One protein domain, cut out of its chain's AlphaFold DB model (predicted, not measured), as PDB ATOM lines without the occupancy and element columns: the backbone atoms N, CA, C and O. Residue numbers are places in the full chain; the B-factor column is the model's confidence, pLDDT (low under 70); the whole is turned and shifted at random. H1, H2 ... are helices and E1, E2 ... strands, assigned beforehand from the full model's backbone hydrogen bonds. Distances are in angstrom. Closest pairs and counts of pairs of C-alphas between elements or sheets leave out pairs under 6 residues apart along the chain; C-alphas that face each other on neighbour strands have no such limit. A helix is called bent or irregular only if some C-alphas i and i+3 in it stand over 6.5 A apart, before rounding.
ATOM      1  N   LEU A   2     118.587 109.426  88.851       92.00
ATOM      2  CA  LEU A   2     119.442 110.335  88.069       92.00
ATOM      3  C   LEU A   2     119.341 110.132  86.542       92.00
ATOM      4  O   LEU A   2     119.172 111.091  85.797       92.00
ATOM      5  N   VAL A   3     119.369 108.875  86.083       92.75
ATOM      6  CA  VAL A   3     119.209 108.534  84.656       92.75
ATOM      7  C   VAL A   3     117.862 109.020  84.115       92.75
ATOM      8  O   VAL A   3     117.810 109.613  83.045       92.75
ATOM      9  N   LEU A   4     116.780 108.822  84.876       95.12
ATOM     10  CA  LEU A   4     115.448 109.292  84.494       95.12
ATOM     11  C   LEU A   4     115.380 110.817  84.443       95.12
ATOM     12  O   LEU A   4     114.749 111.349  83.545       95.12
ATOM     13  N   TYR A   5     116.035 111.517  85.368       95.69
ATOM     14  CA  TYR A   5     116.095 112.973  85.333       95.69
ATOM     15  C   TYR A   5     116.746 113.459  84.032       95.69
ATOM     16  O   TYR A   5     116.120 114.174  83.258       95.69
ATOM     17  N   PHE A   6     117.958 112.998  83.712       94.88
ATOM     18  CA  PHE A   6     118.644 113.468  82.506       94.88
ATOM     19  C   PHE A   6     117.974 113.002  81.210       94.88
ATOM     20  O   PHE A   6     117.696 113.816  80.328       94.88
ATOM     21  N   PHE A   7     117.706 111.701  81.073       96.44
ATOM     22  CA  PHE A   7     117.158 111.148  79.832       96.44
ATOM     23  C   PHE A   7     115.666 111.437  79.692       96.44
ATOM     24  O   PHE A   7     115.204 111.718  78.589       96.44
ATOM     25  N   GLY A   8     114.918 111.443  80.795       96.81
ATOM     26  CA  GLY A   8     113.511 111.829  80.808       96.81
ATOM     27  C   GLY A   8     113.327 113.292  80.426       96.81
ATOM     28  O   GLY A   8     112.567 113.557  79.503       96.81
ATOM     29  N   THR A   9     114.072 114.232  81.020       97.00
ATOM     30  CA  THR A   9     113.989 115.652  80.624       97.00
ATOM     31  C   THR A   9     114.448 115.875  79.179       97.00
ATOM     32  O   THR A   9     113.852 116.675  78.453       97.00
ATOM     33  N   ALA A  10     115.483 115.162  78.715       97.38
ATOM     34  CA  ALA A  10     115.905 115.228  77.315       97.38
ATOM     35  C   ALA A  10     114.805 114.731  76.363       97.38
ATOM     36  O   ALA A  10     114.521 115.398  75.366       97.38
ATOM     37  N   LEU A  11     114.162 113.606  76.690       98.12
ATOM     38  CA  LEU A  11     113.076 113.026  75.904       98.12
ATOM     39  C   LEU A  11     111.825 113.907  75.929       98.12
ATOM     40  O   LEU A  11     111.282 114.218  74.871       98.12
ATOM     41  N   GLU A  12     111.407 114.372  77.105       98.19
ATOM     42  CA  GLU A  12     110.263 115.272  77.293       98.19
ATOM     43  C   GLU A  12     110.367 116.507  76.401       98.19
ATOM     44  O   GLU A  12     109.407 116.866  75.726       98.19
ATOM     45  N   ARG A  13     111.556 117.112  76.315       97.25
ATOM     46  CA  ARG A  13     111.807 118.264  75.440       97.25
ATOM     47  C   ARG A  13     111.613 117.964  73.949       97.25
ATOM     48  O   ARG A  13     111.453 118.904  73.178       97.25
ATOM     49  N   ARG A  14     111.683 116.699  73.519       96.56
ATOM     50  CA  ARG A  14     111.537 116.288  72.107       96.56
ATOM     51  C   ARG A  14     110.141 115.822  71.748       96.56
ATOM     52  O   ARG A  14     109.706 116.048  70.621       96.56
ATOM     53  N   ILE A  15     109.464 115.146  72.670       97.19
ATOM     54  CA  ILE A  15     108.174 114.511  72.375       97.19
ATOM     55  C   ILE A  15     107.018 115.078  73.188       97.19
ATOM     56  O   ILE A  15     105.890 114.953  72.736       97.19
ATOM     57  N   GLY A  16     107.276 115.740  74.316       97.62
ATOM     58  CA  GLY A  16     106.268 116.236  75.253       97.62
ATOM     59  C   GLY A  16     106.057 115.315  76.459       97.62
ATOM     60  O   GLY A  16     106.391 114.127  76.446       97.62
ATOM     61  N   ASN A  17     105.467 115.871  77.519       97.38
ATOM     62  CA  ASN A  17     105.255 115.177  78.793       97.38
ATOM     63  C   ASN A  17     104.306 113.973  78.664       97.38
ATOM     64  O   ASN A  17     104.555 112.920  79.246       97.38
ATOM     65  N   LYS A  18     103.234 114.095  77.867       97.56
ATOM     66  CA  LYS A  18     102.244 113.021  77.675       97.56
ATOM     67  C   LYS A  18     102.873 111.772  77.063       97.56
ATOM     68  O   LYS A  18     102.642 110.676  77.568       97.56
ATOM     69  N   GLN A  19     103.681 111.921  76.011       97.69
ATOM     70  CA  GLN A  19     104.367 110.774  75.415       97.69
ATOM     71  C   GLN A  19     105.472 110.227  76.325       97.69
ATOM     72  O   GLN A  19     105.632 109.010  76.368       97.69
ATOM     73  N   LEU A  20     106.192 111.071  77.081       98.38
ATOM     74  CA  LEU A  20     107.148 110.582  78.083       98.38
ATOM     75  C   LEU A  20     106.450 109.681  79.112       98.38
ATOM     76  O   LEU A  20     106.900 108.561  79.341       98.38
ATOM     77  N   LEU A  21     105.347 110.150  79.705       98.25
ATOM     78  CA  LEU A  21     104.584 109.375  80.685       98.25
ATOM     79  C   LEU A  21     104.038 108.087  80.069       98.25
ATOM     80  O   LEU A  21     104.137 107.032  80.691       98.25
ATOM     81  N   ALA A  22     103.520 108.157  78.838       98.50
ATOM     82  CA  ALA A  22     103.064 106.976  78.120       98.50
ATOM     83  C   ALA A  22     104.191 105.945  77.990       98.50
ATOM     84  O   ALA A  22     103.988 104.811  78.398       98.50
ATOM     85  N   ILE A  23     105.379 106.339  77.510       98.56
ATOM     86  CA  ILE A  23     106.545 105.447  77.390       98.56
ATOM     87  C   ILE A  23     106.952 104.887  78.753       98.56
ATOM     88  O   ILE A  23     107.198 103.692  78.869       98.56
ATOM     89  N   PHE A  24     107.030 105.731  79.782       98.56
ATOM     90  CA  PHE A  24     107.480 105.317  81.106       98.56
ATOM     91  C   PHE A  24     106.554 104.253  81.713       98.56
ATOM     92  O   PHE A  24     107.023 103.199  82.141       98.56
ATOM     93  N   PHE A  25     105.240 104.486  81.712       98.50
ATOM     94  CA  PHE A  25     104.289 103.542  82.301       98.50
ATOM     95  C   PHE A  25     104.104 102.282  81.456       98.50
ATOM     96  O   PHE A  25     104.063 101.189  82.021       98.50
ATOM     97  N   THR A  26     104.042 102.390  80.123       98.50
ATOM     98  CA  THR A  26     103.923 101.199  79.266       98.50
ATOM     99  C   THR A  26     105.179 100.342  79.342       98.50
ATOM    100  O   THR A  26     105.058  99.133  79.512       98.50
ATOM    101  N   ALA A  27     106.375 100.938  79.290       98.50
ATOM    102  CA  ALA A  27     107.625 100.203  79.454       98.50
ATOM    103  C   ALA A  27     107.735  99.598  80.855       98.50
ATOM    104  O   ALA A  27     108.152  98.454  80.974       98.50
ATOM    105  N   GLY A  28     107.301 100.305  81.903       98.12
ATOM    106  CA  GLY A  28     107.249  99.767  83.263       98.12
ATOM    107  C   GLY A  28     106.379  98.513  83.363       98.12
ATOM    108  O   GLY A  28     106.871  97.454  83.751       98.12
ATOM    109  N   VAL A  29     105.118  98.596  82.935       98.19
ATOM    110  CA  VAL A  29     104.175  97.464  82.983       98.19
ATOM    111  C   VAL A  29     104.644  96.306  82.101       98.19
ATOM    112  O   VAL A  29     104.712  95.167  82.559       98.19
ATOM    113  N   LEU A  30     105.019  96.584  80.850       98.19
ATOM    114  CA  LEU A  30     105.451  95.546  79.915       98.19
ATOM    115  C   LEU A  30     106.809  94.943  80.295       98.19
ATOM    116  O   LEU A  30     107.037  93.774  80.004       98.19
ATOM    117  N   SER A  31     107.685  95.680  80.986       97.50
ATOM    118  CA  SER A  31     108.923  95.113  81.533       97.50
ATOM    119  C   SER A  31     108.658  94.103  82.645       97.50
ATOM    120  O   SER A  31     109.301  93.058  82.673       97.50
ATOM    121  N   ALA A  32     107.677  94.366  83.516       96.56
ATOM    122  CA  ALA A  32     107.277  93.433  84.565       96.56
ATOM    123  C   ALA A  32     106.605  92.182  83.985       96.56
ATOM    124  O   ALA A  32     106.912  91.069  84.401       96.56
ATOM    125  N   ILE A  33     105.749  92.351  82.974       96.19
ATOM    126  CA  ILE A  33     105.172  91.226  82.225       96.19
ATOM    127  C   ILE A  33     106.293  90.427  81.549       96.19
ATOM    128  O   ILE A  33     106.362  89.211  81.709       96.19
ATOM    129  N   GLY A  34     107.214  91.092  80.852       95.44
ATOM    130  CA  GLY A  34     108.351  90.443  80.204       95.44
ATOM    131  C   GLY A  34     109.220  89.655  81.184       95.44
ATOM    132  O   GLY A  34     109.545  88.503  80.916       95.44
ATOM    133  N   TYR A  35     109.515  90.210  82.361       95.56
ATOM    134  CA  TYR A  35     110.220  89.493  83.424       95.56
ATOM    135  C   TYR A  35     109.496  88.203  83.827       95.56
ATOM    136  O   TYR A  35     110.105  87.134  83.830       95.56
ATOM    137  N   THR A  36     108.195  88.270  84.102       94.19
ATOM    138  CA  THR A  36     107.418  87.105  84.552       94.19
ATOM    139  C   THR A  36     107.292  86.029  83.473       94.19
ATOM    140  O   THR A  36     107.422  84.844  83.771       94.19
ATOM    141  N   PHE A  37     107.052  86.420  82.219       93.44
ATOM    142  CA  PHE A  37     106.728  85.476  81.145       93.44
ATOM    143  C   PHE A  37     107.933  85.008  80.327       93.44
ATOM    144  O   PHE A  37     107.841  83.959  79.699       93.44
ATOM    145  N   LEU A  38     109.046  85.747  80.304       90.00
ATOM    146  CA  LEU A  38     110.210  85.404  79.477       90.00
ATOM    147  C   LEU A  38     111.337  84.746  80.283       90.00
ATOM    148  O   LEU A  38     112.074  83.939  79.723       90.00
ATOM    149  N   SER A  39     111.468  85.041  81.583       90.88
ATOM    150  CA  SER A  39     112.613  84.569  82.384       90.88
ATOM    151  C   SER A  39     112.696  83.046  82.482       90.88
ATOM    152  O   SER A  39     113.757  82.483  82.233       90.88
ATOM    153  N   GLN A  40     111.581  82.367  82.765       91.00
ATOM    154  CA  GLN A  40     111.550  80.903  82.831       91.00
ATOM    155  C   GLN A  40     111.717  80.239  81.454       91.00
ATOM    156  O   GLN A  40     112.700  79.533  81.251       91.00
ATOM    157  N   PRO A  41     110.822  80.454  80.472       91.88
ATOM    158  CA  PRO A  41     110.838  79.652  79.247       91.88
ATOM    159  C   PRO A  41     112.036  79.928  78.332       91.88
ATOM    160  O   PRO A  41     112.404  79.051  77.557       91.88
ATOM    161  N   ILE A  42     112.623  81.129  78.381       91.50
ATOM    162  CA  ILE A  42     113.726  81.509  77.484       91.50
ATOM    163  C   ILE A  42     115.078  81.363  78.173       91.50
ATOM    164  O   ILE A  42     116.047  80.950  77.540       91.50
ATOM    165  N   PHE A  43     115.151  81.704  79.459       90.00
ATOM    166  CA  PHE A  43     116.420  81.800  80.172       90.00
ATOM    167  C   PHE A  43     116.551  80.810  81.331       90.00
ATOM    168  O   PHE A  43     117.617  80.748  81.926       90.00
ATOM    169  N   ASN A  44     115.524  80.001  81.619       91.31
ATOM    170  CA  ASN A  44     115.504  79.027  82.715       91.31
ATOM    171  C   ASN A  44     115.741  79.660  84.103       91.31
ATOM    172  O   ASN A  44     116.345  79.057  84.991       91.31
ATOM    173  N   ILE A  45     115.262  80.895  84.286       88.38
ATOM    174  CA  ILE A  45     115.377  81.665  85.530       88.38
ATOM    175  C   ILE A  45     114.018  81.723  86.205       88.38
ATOM    176  O   ILE A  45     113.035  82.130  85.582       88.38
ATOM    177  N   SER A  46     113.968  81.402  87.498       89.19
ATOM    178  CA  SER A  46     112.746  81.549  88.285       89.19
ATOM    179  C   SER A  46     112.519  82.993  88.708       89.19
ATOM    180  O   SER A  46     113.306  83.503  89.507       89.19
ATOM    181  N   PRO A  47     111.475  83.673  88.188       86.81
ATOM    182  CA  PRO A  47     111.213  85.049  88.549       86.81
ATOM    183  C   PRO A  47     110.827  85.128  90.027       86.81
ATOM    184  O   PRO A  47     109.879  84.483  90.478       86.81
ATOM    185  N   GLY A  48     111.582  85.925  90.776       88.00
ATOM    186  CA  GLY A  48     111.307  86.252  92.171       88.00
ATOM    187  C   GLY A  48     110.615  87.610  92.312       88.00
ATOM    188  O   GLY A  48     110.268  88.251  91.317       88.00
ATOM    189  N   PRO A  49     110.422  88.094  93.550       89.31
ATOM    190  CA  PRO A  49     109.987  89.465  93.786       89.31
ATOM    191  C   PRO A  49     110.942  90.464  93.119       89.31
ATOM    192  O   PRO A  49     112.153  90.402  93.313       89.31
ATOM    193  N   MET A  50     110.390  91.408  92.358       90.50
ATOM    194  CA  MET A  50     111.146  92.453  91.668       90.50
ATOM    195  C   MET A  50     110.635  93.827  92.102       90.50
ATOM    196  O   MET A  50     109.434  94.088  92.076       90.50
ATOM    197  N   ILE A  51     111.554  94.731  92.448       91.75
ATOM    198  CA  ILE A  51     111.250  96.126  92.785       91.75
ATOM    199  C   ILE A  51     112.199  97.029  92.001       91.75
ATOM    200  O   ILE A  51     113.416  96.923  92.125       91.75
ATOM    201  N   GLY A  52     111.651  97.953  91.211       93.56
ATOM    202  CA  GLY A  52     112.461  98.968  90.545       93.56
ATOM    203  C   GLY A  52     111.783  99.626  89.351       93.56
ATOM    204  O   GLY A  52     111.000  99.017  88.633       93.56
ATOM    205  N   ALA A  53     112.139 100.887  89.103       96.38
ATOM    206  CA  ALA A  53     111.720 101.631  87.912       96.38
ATOM    207  C   ALA A  53     112.663 101.421  86.708       96.38
ATOM    208  O   ALA A  53     112.490 102.054  85.669       96.38
ATOM    209  N   SER A  54     113.696 100.584  86.838       97.31
ATOM    210  CA  SER A  54     114.765 100.454  85.843       97.31
ATOM    211  C   SER A  54     114.262  99.976  84.481       97.31
ATOM    212  O   SER A  54     114.690 100.528  83.476       97.31
ATOM    213  N   GLY A  55     113.298  99.048  84.420       97.50
ATOM    214  CA  GLY A  55     112.695  98.620  83.150       97.50
ATOM    215  C   GLY A  55     112.024  99.776  82.392       97.50
ATOM    216  O   GLY A  55     112.262  99.971  81.200       97.50
ATOM    217  N   ALA A  56     111.284 100.631  83.104       98.31
ATOM    218  CA  ALA A  56     110.709 101.852  82.538       98.31
ATOM    219  C   ALA A  56     111.789 102.838  82.058       98.31
ATOM    220  O   ALA A  56     111.665 103.441  80.991       98.31
ATOM    221  N   ILE A  57     112.876 102.981  82.823       98.38
ATOM    222  CA  ILE A  57     114.015 103.840  82.467       98.38
ATOM    223  C   ILE A  57     114.719 103.329  81.205       98.38
ATOM    224  O   ILE A  57     115.062 104.145  80.352       98.38
ATOM    225  N   TYR A  58     114.883 102.015  81.040       98.44
ATOM    226  CA  TYR A  58     115.399 101.419  79.803       98.44
ATOM    227  C   TYR A  58     114.488 101.712  78.609       98.44
ATOM    228  O   TYR A  58     114.983 102.025  77.527       98.44
ATOM    229  N   GLY A  59     113.168 101.718  78.812       98.62
ATOM    230  CA  GLY A  59     112.214 102.161  77.794       98.62
ATOM    231  C   GLY A  59     112.405 103.624  77.385       98.62
ATOM    232  O   GLY A  59     112.489 103.935  76.197       98.62
ATOM    233  N   VAL A  60     112.547 104.529  78.358       98.69
ATOM    234  CA  VAL A  60     112.840 105.955  78.110       98.69
ATOM    235  C   VAL A  60     114.180 106.128  77.387       98.69
ATOM    236  O   VAL A  60     114.264 106.866  76.406       98.69
ATOM    237  N   PHE A  61     115.218 105.425  77.837       98.50
ATOM    238  CA  PHE A  61     116.557 105.457  77.252       98.50
ATOM    239  C   PHE A  61     116.559 104.976  75.793       98.50
ATOM    240  O   PHE A  61     117.095 105.654  74.910       98.50
ATOM    241  N   ALA A  62     115.910 103.847  75.516       98.69
ATOM    242  CA  ALA A  62     115.795 103.295  74.173       98.69
ATOM    243  C   ALA A  62     114.979 104.205  73.243       98.69
ATOM    244  O   ALA A  62     115.405 104.476  72.118       98.69
ATOM    245  N   ALA A  63     113.853 104.747  73.718       98.69
ATOM    246  CA  ALA A  63     113.043 105.679  72.937       98.69
ATOM    247  C   ALA A  63     113.819 106.957  72.587       98.69
ATOM    248  O   ALA A  63     113.831 107.370  71.425       98.69
ATOM    249  N   LEU A  64     114.523 107.544  73.563       98.62
ATOM    250  CA  LEU A  64     115.394 108.698  73.337       98.62
ATOM    251  C   LEU A  64     116.488 108.383  72.319       98.62
ATOM    252  O   LEU A  64     116.754 109.204  71.450       98.62
ATOM    253  N   THR A  65     117.073 107.188  72.373       98.50
ATOM    254  CA  THR A  65     118.106 106.761  71.420       98.50
ATOM    255  C   THR A  65     117.588 106.678  69.987       98.50
ATOM    256  O   THR A  65     118.314 107.026  69.059       98.50
ATOM    257  N   ILE A  66     116.340 106.253  69.770       98.44
ATOM    258  CA  ILE A  66     115.749 106.241  68.424       98.44
ATOM    259  C   ILE A  66     115.549 107.663  67.883       98.44
ATOM    260  O   ILE A  66     115.802 107.925  66.699       98.44
ATOM    261  N   ILE A  67     115.078 108.562  68.747       97.75
ATOM    262  CA  ILE A  67     114.743 109.943  68.385       97.75
ATOM    263  C   ILE A  67     116.019 110.771  68.179       97.75
ATOM    264  O   ILE A  67     116.131 111.474  67.181       97.75
ATOM    265  N   GLU A  68     117.002 110.628  69.067       97.06
ATOM    266  CA  GLU A  68     118.232 111.425  69.119       97.06
ATOM    267  C   GLU A  68     119.479 110.532  69.331       97.06
ATOM    268  O   GLU A  68     120.128 110.567  70.383       97.06
ATOM    269  N   PRO A  69     119.856 109.711  68.335       97.50
ATOM    270  CA  PRO A  69     120.907 108.697  68.480       97.50
ATOM    271  C   PRO A  69     122.318 109.266  68.677       97.50
ATOM    272  O   PRO A  69     123.205 108.565  69.175       97.50
ATOM    273  N   ASP A  70     122.547 110.508  68.245       97.69
ATOM    274  CA  ASP A  70     123.868 111.135  68.191       97.69
ATOM    275  C   ASP A  70     124.155 112.088  69.368       97.69
ATOM    276  O   ASP A  70     125.263 112.629  69.438       97.69
ATOM    277  N   ILE A  71     123.223 112.246  70.325       95.81
ATOM    278  CA  ILE A  71     123.495 112.958  71.588       95.81
ATOM    279  C   ILE A  71     124.693 112.303  72.283       95.81
ATOM    280  O   ILE A  71     124.788 111.077  72.366       95.81
ATOM    281  N   ARG A  72     125.624 113.123  72.781       95.75
ATOM    282  CA  ARG A  72     126.786 112.644  73.537       95.75
ATOM    283  C   ARG A  72     126.440 112.483  75.010       95.75
ATOM    284  O   ARG A  72     125.910 113.400  75.631       95.75
ATOM    285  N   VAL A  73     126.796 111.330  75.556       95.38
ATOM    286  CA  VAL A  73     126.702 111.002  76.978       95.38
ATOM    287  C   VAL A  73     128.061 110.547  77.486       95.38
ATOM    288  O   VAL A  73     128.883 110.048  76.719       95.38
ATOM    289  N   TYR A  74     128.288 110.716  78.784       94.50
ATOM    290  CA  TYR A  74     129.463 110.180  79.457       94.50
ATOM    291  C   TYR A  74     129.077 108.894  80.178       94.50
ATOM    292  O   TYR A  74     128.233 108.912  81.073       94.50
ATOM    293  N   VAL A  75     129.707 107.788  79.792       93.56
ATOM    294  CA  VAL A  75     129.614 106.504  80.494       93.56
ATOM    295  C   VAL A  75     130.972 106.270  81.142       93.56
ATOM    296  O   VAL A  75     131.964 106.150  80.434       93.56
ATOM    297  N   TYR A  76     131.037 106.296  82.477       90.94
ATOM    298  CA  TYR A  76     132.295 106.201  83.241       90.94
ATOM    299  C   TYR A  76     133.417 107.105  82.691       90.94
ATOM    300  O   TYR A  76     134.523 106.649  82.421       90.94
ATOM    301  N   PHE A  77     133.118 108.395  82.493       93.62
ATOM    302  CA  PHE A  77     134.034 109.411  81.939       93.62
ATOM    303  C   PHE A  77     134.426 109.239  80.463       93.62
ATOM    304  O   PHE A  77     135.095 110.112  79.913       93.62
ATOM    305  N   VAL A  78     133.946 108.200  79.778       96.25
ATOM    306  CA  VAL A  78     134.143 108.023  78.335       96.25
ATOM    307  C   VAL A  78     132.991 108.688  77.574       96.25
ATOM    308  O   VAL A  78     131.837 108.264  77.721       96.25
ATOM    309  N   PRO A  79     133.251 109.728  76.758       96.19
ATOM    310  CA  PRO A  79     132.223 110.325  75.922       96.19
ATOM    311  C   PRO A  79     131.878 109.383  74.767       96.19
ATOM    312  O   PRO A  79     132.741 108.978  73.989       96.19
ATOM    313  N   MET A  80     130.598 109.079  74.601       97.38
ATOM    314  CA  MET A  80     130.106 108.291  73.474       97.38
ATOM    315  C   MET A  80     128.727 108.764  73.030       97.38
ATOM    316  O   MET A  80     128.024 109.471  73.749       97.38
ATOM    317  N   LYS A  81     128.333 108.395  71.808       97.94
ATOM    318  CA  LYS A  81     126.965 108.666  71.344       97.94
ATOM    319  C   LYS A  81     125.975 107.759  72.068       97.94
ATOM    320  O   LYS A  81     126.294 106.597  72.323       97.94
ATOM    321  N   LEU A  82     124.768 108.262  72.298       97.44
ATOM    322  CA  LEU A  82     123.703 107.573  73.022       97.44
ATOM    323  C   LEU A  82     123.414 106.173  72.457       97.44
ATOM    324  O   LEU A  82     123.268 105.226  73.222       97.44
ATOM    325  N   LYS A  83     123.458 106.009  71.129       97.94
ATOM    326  CA  LYS A  83     123.314 104.694  70.478       97.94
ATOM    327  C   LYS A  83     124.362 103.658  70.893       97.94
ATOM    328  O   LYS A  83     124.023 102.492  71.046       97.94
ATOM    329  N   HIS A  84     125.613 104.070  71.099       98.00
ATOM    330  CA  HIS A  84     126.670 103.155  71.539       98.00
ATOM    331  C   HIS A  84     126.478 102.784  73.005       98.00
ATOM    332  O   HIS A  84     126.629 101.620  73.352       98.00
ATOM    333  N   ALA A  85     126.075 103.750  73.839       97.75
ATOM    334  CA  ALA A  85     125.713 103.472  75.223       97.75
ATOM    335  C   ALA A  85     124.548 102.472  75.292       97.75
ATOM    336  O   ALA A  85     124.613 101.523  76.066       97.75
ATOM    337  N   LEU A  86     123.513 102.634  74.457       98.12
ATOM    338  CA  LEU A  86     122.370 101.718  74.441       98.12
ATOM    339  C   LEU A  86     122.801 100.297  74.078       98.12
ATOM    340  O   LEU A  86     122.430  99.361  74.776       98.12
ATOM    341  N   VAL A  87     123.602 100.140  73.020       98.25
ATOM    342  CA  VAL A  87     124.127  98.828  72.612       98.25
ATOM    343  C   VAL A  87     124.984  98.216  73.718       98.25
ATOM    344  O   VAL A  87     124.816  97.042  74.022       98.25
ATOM    345  N   LEU A  88     125.851  99.005  74.356       97.81
ATOM    346  CA  LEU A  88     126.685  98.545  75.466       97.81
ATOM    347  C   LEU A  88     125.837  98.000  76.623       97.81
ATOM    348  O   LEU A  88     126.038  96.861  77.031       97.81
ATOM    349  N   PHE A  89     124.877  98.780  77.129       97.56
ATOM    350  CA  PHE A  89     124.026  98.350  78.245       97.56
ATOM    351  C   PHE A  89     123.103  97.186  77.865       97.56
ATOM    352  O   PHE A  89     122.925  96.276  78.665       97.56
ATOM    353  N   ALA A  90     122.578  97.161  76.636       98.12
ATOM    354  CA  ALA A  90     121.773  96.044  76.145       98.12
ATOM    355  C   ALA A  90     122.573  94.735  76.083       98.12
ATOM    356  O   ALA A  90     122.065  93.685  76.467       98.12
ATOM    357  N   LEU A  91     123.823  94.795  75.609       98.12
ATOM    358  CA  LEU A  91     124.710  93.632  75.564       98.12
ATOM    359  C   LEU A  91     125.098  93.171  76.966       98.12
ATOM    360  O   LEU A  91     125.074  91.972  77.221       98.12
ATOM    361  N   LEU A  92     125.421  94.098  77.871       97.06
ATOM    362  CA  LEU A  92     125.724  93.764  79.262       97.06
ATOM    363  C   LEU A  92     124.541  93.056  79.925       97.06
ATOM    364  O   LEU A  92     124.729  91.964  80.453       97.06
ATOM    365  N   ASP A  93     123.328  93.604  79.817       96.25
ATOM    366  CA  ASP A  93     122.141  92.951  80.378       96.25
ATOM    367  C   ASP A  93     121.903  91.582  79.765       96.25
ATOM    368  O   ASP A  93     121.637  90.637  80.495       96.25
ATOM    369  N   PHE A  94     122.033  91.454  78.443       96.44
ATOM    370  CA  PHE A  94     121.855  90.179  77.757       96.44
ATOM    371  C   PHE A  94     122.848  89.113  78.232       96.44
ATOM    372  O   PHE A  94     122.452  87.981  78.508       96.44
ATOM    373  N   LEU A  95     124.126  89.471  78.365       96.81
ATOM    374  CA  LEU A  95     125.171  88.561  78.839       96.81
ATOM    375  C   LEU A  95     124.995  88.198  80.317       96.81
ATOM    376  O   LEU A  95     125.348  87.090  80.719       96.81
ATOM    377  N   MET A  96     124.444  89.111  81.116       95.44
ATOM    378  CA  MET A  96     124.244  88.922  82.551       95.44
ATOM    379  C   MET A  96     122.868  88.359  82.909       95.44
ATOM    380  O   MET A  96     122.613  88.152  84.089       95.44
ATOM    381  N   VAL A  97     122.011  88.015  81.935       93.62
ATOM    382  CA  VAL A  97     120.669  87.471  82.213       93.62
ATOM    383  C   VAL A  97     120.696  86.316  83.219       93.62
ATOM    384  O   VAL A  97     119.871  86.301  84.122       93.62
ATOM    385  N   ASN A  98     121.655  85.395  83.101       91.38
ATOM    386  CA  ASN A  98     121.815  84.238  83.994       91.38
ATOM    387  C   ASN A  98     122.830  84.458  85.129       91.38
ATOM    388  O   ASN A  98     123.332  83.497  85.714       91.38
ATOM    389  N   SER A  99     123.208  85.706  85.400       92.00
ATOM    390  CA  SER A  99     124.139  85.998  86.481       92.00
ATOM    391  C   SER A  99     123.494  85.715  87.844       92.00
ATOM    392  O   SER A  99     122.274  85.675  87.991       92.00
ATOM    393  N   SER A 100     124.327  85.493  88.860       87.75
ATOM    394  CA  SER A 100     123.875  85.268  90.237       87.75
ATOM    395  C   SER A 100     123.632  86.573  91.004       87.75
ATOM    396  O   SER A 100     123.639  86.564  92.237       87.75
ATOM    397  N   ASP A 101     123.526  87.705  90.307       90.88
ATOM    398  CA  ASP A 101     123.213  88.977  90.940       90.88
ATOM    399  C   ASP A 101     121.703  89.110  91.217       90.88
ATOM    400  O   ASP A 101     120.896  88.225  90.933       90.88
ATOM    401  N   MET A 102     121.318  90.211  91.858       88.75
ATOM    402  CA  MET A 102     119.918  90.502  92.176       88.75
ATOM    403  C   MET A 102     119.306  91.479  91.161       88.75
ATOM    404  O   MET A 102     118.539  92.369  91.542       88.75
ATOM    405  N   ILE A 103     119.669  91.366  89.878       93.31
ATOM    406  CA  ILE A 103     119.201  92.256  88.812       93.31
ATOM    407  C   ILE A 103     118.259  91.511  87.861       93.31
ATOM    408  O   ILE A 103     118.567  90.485  87.265       93.31
ATOM    409  N   ALA A 104     117.071  92.083  87.659       94.88
ATOM    410  CA  ALA A 104     116.091  91.580  86.702       94.88
ATOM    411  C   ALA A 104     116.445  91.996  85.257       94.88
ATOM    412  O   ALA A 104     115.756  92.822  84.650       94.88
ATOM    413  N   HIS A 105     117.515  91.436  84.690       95.94
ATOM    414  CA  HIS A 105     118.004  91.796  83.348       95.94
ATOM    415  C   HIS A 105     116.968  91.567  82.238       95.94
ATOM    416  O   HIS A 105     116.827  92.387  81.331       95.94
ATOM    417  N   THR A 106     116.160  90.507  82.325       95.81
ATOM    418  CA  THR A 106     115.066  90.268  81.367       95.81
ATOM    419  C   THR A 106     114.004  91.374  81.415       95.81
ATOM    420  O   THR A 106     113.415  91.704  80.380       95.81
ATOM    421  N   ALA A 107     113.802  92.020  82.574       97.38
ATOM    422  CA  ALA A 107     112.949  93.201  82.695       97.38
ATOM    423  C   ALA A 107     113.563  94.406  81.964       97.38
ATOM    424  O   ALA A 107     112.857  95.117  81.248       97.38
ATOM    425  N   HIS A 108     114.877  94.631  82.102       97.94
ATOM    426  CA  HIS A 108     115.577  95.720  81.403       97.94
ATOM    427  C   HIS A 108     115.493  95.544  79.887       97.94
ATOM    428  O   HIS A 108     115.083  96.474  79.191       97.94
ATOM    429  N   LEU A 109     115.761  94.335  79.386       97.94
ATOM    430  CA  LEU A 109     115.643  94.000  77.965       97.94
ATOM    431  C   LEU A 109     114.209  94.183  77.451       97.94
ATOM    432  O   LEU A 109     114.001  94.803  76.409       97.94
ATOM    433  N   SER A 110     113.204  93.717  78.195       97.69
ATOM    434  CA  SER A 110     111.794  93.900  77.825       97.69
ATOM    435  C   SER A 110     111.414  95.382  77.757       97.69
ATOM    436  O   SER A 110     110.800  95.826  76.786       97.69
ATOM    437  N   GLY A 111     111.834  96.175  78.747       98.38
ATOM    438  CA  GLY A 111     111.640  97.626  78.754       98.38
ATOM    439  C   GLY A 111     112.332  98.315  77.575       98.38
ATOM    440  O   GLY A 111     111.728  99.162  76.914       98.38
ATOM    441  N   LEU A 112     113.561  97.902  77.254       98.62
ATOM    442  CA  LEU A 112     114.321  98.374  76.095       98.62
ATOM    443  C   LEU A 112     113.574  98.116  74.786       98.62
ATOM    444  O   LEU A 112     113.423  99.041  73.989       98.62
ATOM    445  N   PHE A 113     113.058  96.902  74.573       98.44
ATOM    446  CA  PHE A 113     112.295  96.570  73.364       98.44
ATOM    447  C   PHE A 113     111.037  97.429  73.219       98.44
ATOM    448  O   PHE A 113     110.756  97.938  72.129       98.44
ATOM    449  N   VAL A 114     110.310  97.656  74.315       98.62
ATOM    450  CA  VAL A 114     109.132  98.538  74.327       98.62
ATOM    451  C   VAL A 114     109.524  99.968  73.956       98.62
ATOM    452  O   VAL A 114     108.880 100.588  73.105       98.62
ATOM    453  N   GLY A 115     110.611 100.475  74.536       98.56
ATOM    454  CA  GLY A 115     111.143 101.801  74.235       98.56
ATOM    455  C   GLY A 115     111.583 101.964  72.782       98.56
ATOM    456  O   GLY A 115     111.216 102.952  72.145       98.56
ATOM    457  N   LEU A 116     112.308 100.985  72.228       98.69
ATOM    458  CA  LEU A 116     112.700 100.962  70.813       98.69
ATOM    459  C   LEU A 116     111.471 101.038  69.904       98.69
ATOM    460  O   LEU A 116     111.421 101.864  68.990       98.69
ATOM    461  N   TYR A 117     110.461 100.211  70.179       98.69
ATOM    462  CA  TYR A 117     109.233 100.184  69.393       98.69
ATOM    463  C   TYR A 117     108.482 101.520  69.458       98.69
ATOM    464  O   TYR A 117     108.139 102.094  68.422       98.69
ATOM    465  N   MET A 118     108.252 102.056  70.659       98.56
ATOM    466  CA  MET A 118     107.538 103.325  70.824       98.56
ATOM    467  C   MET A 118     108.314 104.507  70.241       98.56
ATOM    468  O   MET A 118     107.725 105.331  69.539       98.56
ATOM    469  N   GLY A 119     109.629 104.567  70.462       98.31
ATOM    470  CA  GLY A 119     110.504 105.577  69.870       98.31
ATOM    471  C   GLY A 119     110.442 105.558  68.344       98.31
ATOM    472  O   GLY A 119     110.267 106.605  67.721       98.31
ATOM    473  N   PHE A 120     110.481 104.368  67.735       98.38
ATOM    474  CA  PHE A 120     110.350 104.207  66.284       98.38
ATOM    475  C   PHE A 120     108.991 104.693  65.770       98.38
ATOM    476  O   PHE A 120     108.923 105.434  64.786       98.38
ATOM    477  N   ARG A 121     107.900 104.327  66.456       98.19
ATOM    478  CA  ARG A 121     106.546 104.776  66.101       98.19
ATOM    479  C   ARG A 121     106.425 106.298  66.152       98.19
ATOM    480  O   ARG A 121     105.868 106.879  65.223       98.19
ATOM    481  N   ILE A 122     106.951 106.935  67.196       97.31
ATOM    482  CA  ILE A 122     106.907 108.395  67.354       97.31
ATOM    483  C   ILE A 122     107.727 109.083  66.264       97.31
ATOM    484  O   ILE A 122     107.212 109.983  65.601       97.31
ATOM    485  N   LYS A 123     108.960 108.623  66.026       96.69
ATOM    486  CA  LYS A 123     109.833 109.178  64.987       96.69
ATOM    487  C   LYS A 123     109.177 109.127  63.607       96.69
ATOM    488  O   LYS A 123     109.102 110.142  62.923       96.69
ATOM    489  N   LYS A 124     108.586 107.983  63.249       96.62
ATOM    490  CA  LYS A 124     107.864 107.815  61.980       96.62
ATOM    491  C   LYS A 124     106.670 108.769  61.849       96.62
ATOM    492  O   LYS A 124     106.414 109.294  60.769       96.62
ATOM    493  N   ILE A 125     105.928 109.008  62.933       95.31
ATOM    494  CA  ILE A 125     104.813 109.971  62.935       95.31
ATOM    495  C   ILE A 125     105.329 111.397  62.699       95.31
ATOM    496  O   ILE A 125     104.745 112.123  61.897       95.31
ATOM    497  N   GLN A 126     106.425 111.786  63.355       93.81
ATOM    498  CA  GLN A 126     107.045 113.103  63.173       93.81
ATOM    499  C   GLN A 126     107.529 113.303  61.730       93.81
ATOM    500  O   GLN A 126     107.204 114.315  61.112       93.81
ATOM    501  N   GLU A 127     108.228 112.318  61.159       93.44
ATOM    502  CA  GLU A 127     108.698 112.341  59.766       93.44
ATOM    503  C   GLU A 127     107.534 112.482  58.770       93.44
ATOM    504  O   GLU A 127     107.579 113.315  57.862       93.44
ATOM    505  N   ASN A 128     106.445 111.734  58.976       93.38
ATOM    506  CA  ASN A 128     105.250 111.822  58.134       93.38
ATOM    507  C   ASN A 128     104.569 113.196  58.221       93.38
ATOM    508  O   ASN A 128     104.142 113.733  57.198       93.38
ATOM    509  N   ALA A 129     104.479 113.777  59.420       91.12
ATOM    510  CA  ALA A 129     103.897 115.103  59.623       91.12
ATOM    511  C   ALA A 129     104.741 116.218  58.980       91.12
ATOM    512  O   ALA A 129     104.199 117.193  58.458       91.12
ATOM    513  N   LEU A 130     106.070 116.077  58.985       90.44
ATOM    514  CA  LEU A 130     106.965 116.994  58.276       90.44
ATOM    515  C   LEU A 130     106.791 116.873  56.757       90.44
ATOM    516  O   LEU A 130     106.698 117.888  56.065       90.44
ATOM    517  N   ARG A 131     106.675 115.645  56.240       89.38
ATOM    518  CA  ARG A 131     106.464 115.389  54.809       89.38
ATOM    519  C   ARG A 131     105.132 115.950  54.303       89.38
ATOM    520  O   ARG A 131     105.113 116.565  53.238       89.38
ATOM    521  N   SER A 132     104.036 115.787  55.046       87.62
ATOM    522  CA  SER A 132     102.722 116.311  54.638       87.62
ATOM    523  C   SER A 132     102.691 117.842  54.595       87.62
ATOM    524  O   SER A 132     102.159 118.412  53.646       87.62
ATOM    525  N   ARG A 133     103.337 118.513  55.561       83.62
ATOM    526  CA  ARG A 133     103.509 119.978  55.555       83.62
ATOM    527  C   ARG A 133     104.307 120.483  54.356       83.62
ATOM    528  O   ARG A 133     104.075 121.601  53.916       83.62
ATOM    529  N   TYR A 134     105.259 119.697  53.859       79.75
ATOM    530  CA  TYR A 134     106.053 120.074  52.692       79.75
ATOM    531  C   TYR A 134     105.257 119.939  51.386       79.75
ATOM    532  O   TYR A 134     105.349 120.807  50.526       79.75
ATOM    533  N   ILE A 135     104.457 118.876  51.255       77.94
ATOM    534  CA  ILE A 135     103.648 118.618  50.052       77.94
ATOM    535  C   ILE A 135     102.474 119.602  49.944       77.94
ATOM    536  O   ILE A 135     102.230 120.114  48.863       77.94
ATOM    537  N   GLY A 136     101.792 119.930  51.046       69.19
ATOM    538  CA  GLY A 136     100.639 120.848  51.036       69.19
ATOM    539  C   GLY A 136     100.966 122.336  50.828       69.19
ATOM    540  O   GLY A 136     100.104 123.176  51.067       69.19
ATOM    541  N   ARG A 137     102.208 122.677  50.462       65.94
ATOM    542  CA  ARG A 137     102.658 124.047  50.150       65.94
ATOM    543  C   ARG A 137     102.768 124.322  48.642       65.94
ATOM    544  O   ARG A 137     103.261 125.391  48.288       65.94
TER     545      ARG A 137
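Overview. This is residues 2 to 137 of the 138 residues of the protein "Rhomboid domain-containing protein" of Methanosarcina barkeri MS (UniProt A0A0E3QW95). A short helix, H3, is the core of a helical cluster, with H1, H2, H4 and H5 packed round it; a small two-strand hairpin, E1 and E2, lies at the margin beside the beginning of H4, and the long H5 runs on past the body, where residues 127 to 137 stick out. H3, H4 and H5 make an up-and-down bundle, each running against the one before it. The printed part has 136 residues, in the order H1 H2 H3 E1 E2 H4 H5, the sheet E1 - E2 is antiparallel, and the class is mostly helix. The whole is compact, with a radius of gyration of the C-alphas of 16.0 A, yet elongated, spanning 59 by 34 by 22 A.

Along the chain. Find C-alpha 72 at (126.786, 112.644, 73.537), where E1, residues 72 to 75, begins; E2 is residues 78 to 81. H4 follows at once, residues 82 to 96, 21.0 A long. H5, residues 105 to 135, measures 45.1 A and ends at C-alpha 135, (103.648, 118.618, 50.052). Before the strands come H1, residues 2 to 15, 19.8 A, beginning at (119.442, 110.335, 88.069); H2, residues 17 to 43, 35.2 A; and H3, residues 54 to 67, 19.9 A. H2 has a kink of 40 degrees near residue 37 and is irregular, but only just: C-alphas 37 and 40 are 6.9 A apart.

Arrangement. Look first at the hairpin of E1 and E2, where N 73 and O 80 are 2.9 A apart and N 75 and O 78 3.0 A, within hydrogen-bond range. The closest C-alphas of E1 and H4, Arg 72 and Leu 82, are 6.0 A apart. H4 touches H3, the hub, at Lys 83 and Thr 65, C-alphas 5.7 A apart. H3 touches H5 at a shallow tilt of 29 degrees, the same way, with C-alphas 59 and 115 at 3.7 A. H3 touches H2 at a steep tilt of 62 degrees, closest at C-alphas 28 and 56, 4.1 A, and touches H1, closest at C-alphas 11 and 64, 5.5 A. H4 and H5 form a helical hairpin at a shallow tilt of 26 degrees. H1 and H4 are apart. Every O i to N i+4 pair is within hydrogen-bond range in H3, H4 and H5, against 9 of 10 in H1 and 21 of 23 in H2.

Size, cuts and confidence. The two C-alphas farthest apart, of Ser 100 and Arg 137, are 59.7 A apart. Without residues 127 to 137, which stand free, the body spans 39 by 32 by 24 A. The printed part has no cut and no long link. Look at residues 136 to 137 for the model's low confidence, with pLDDT under 70.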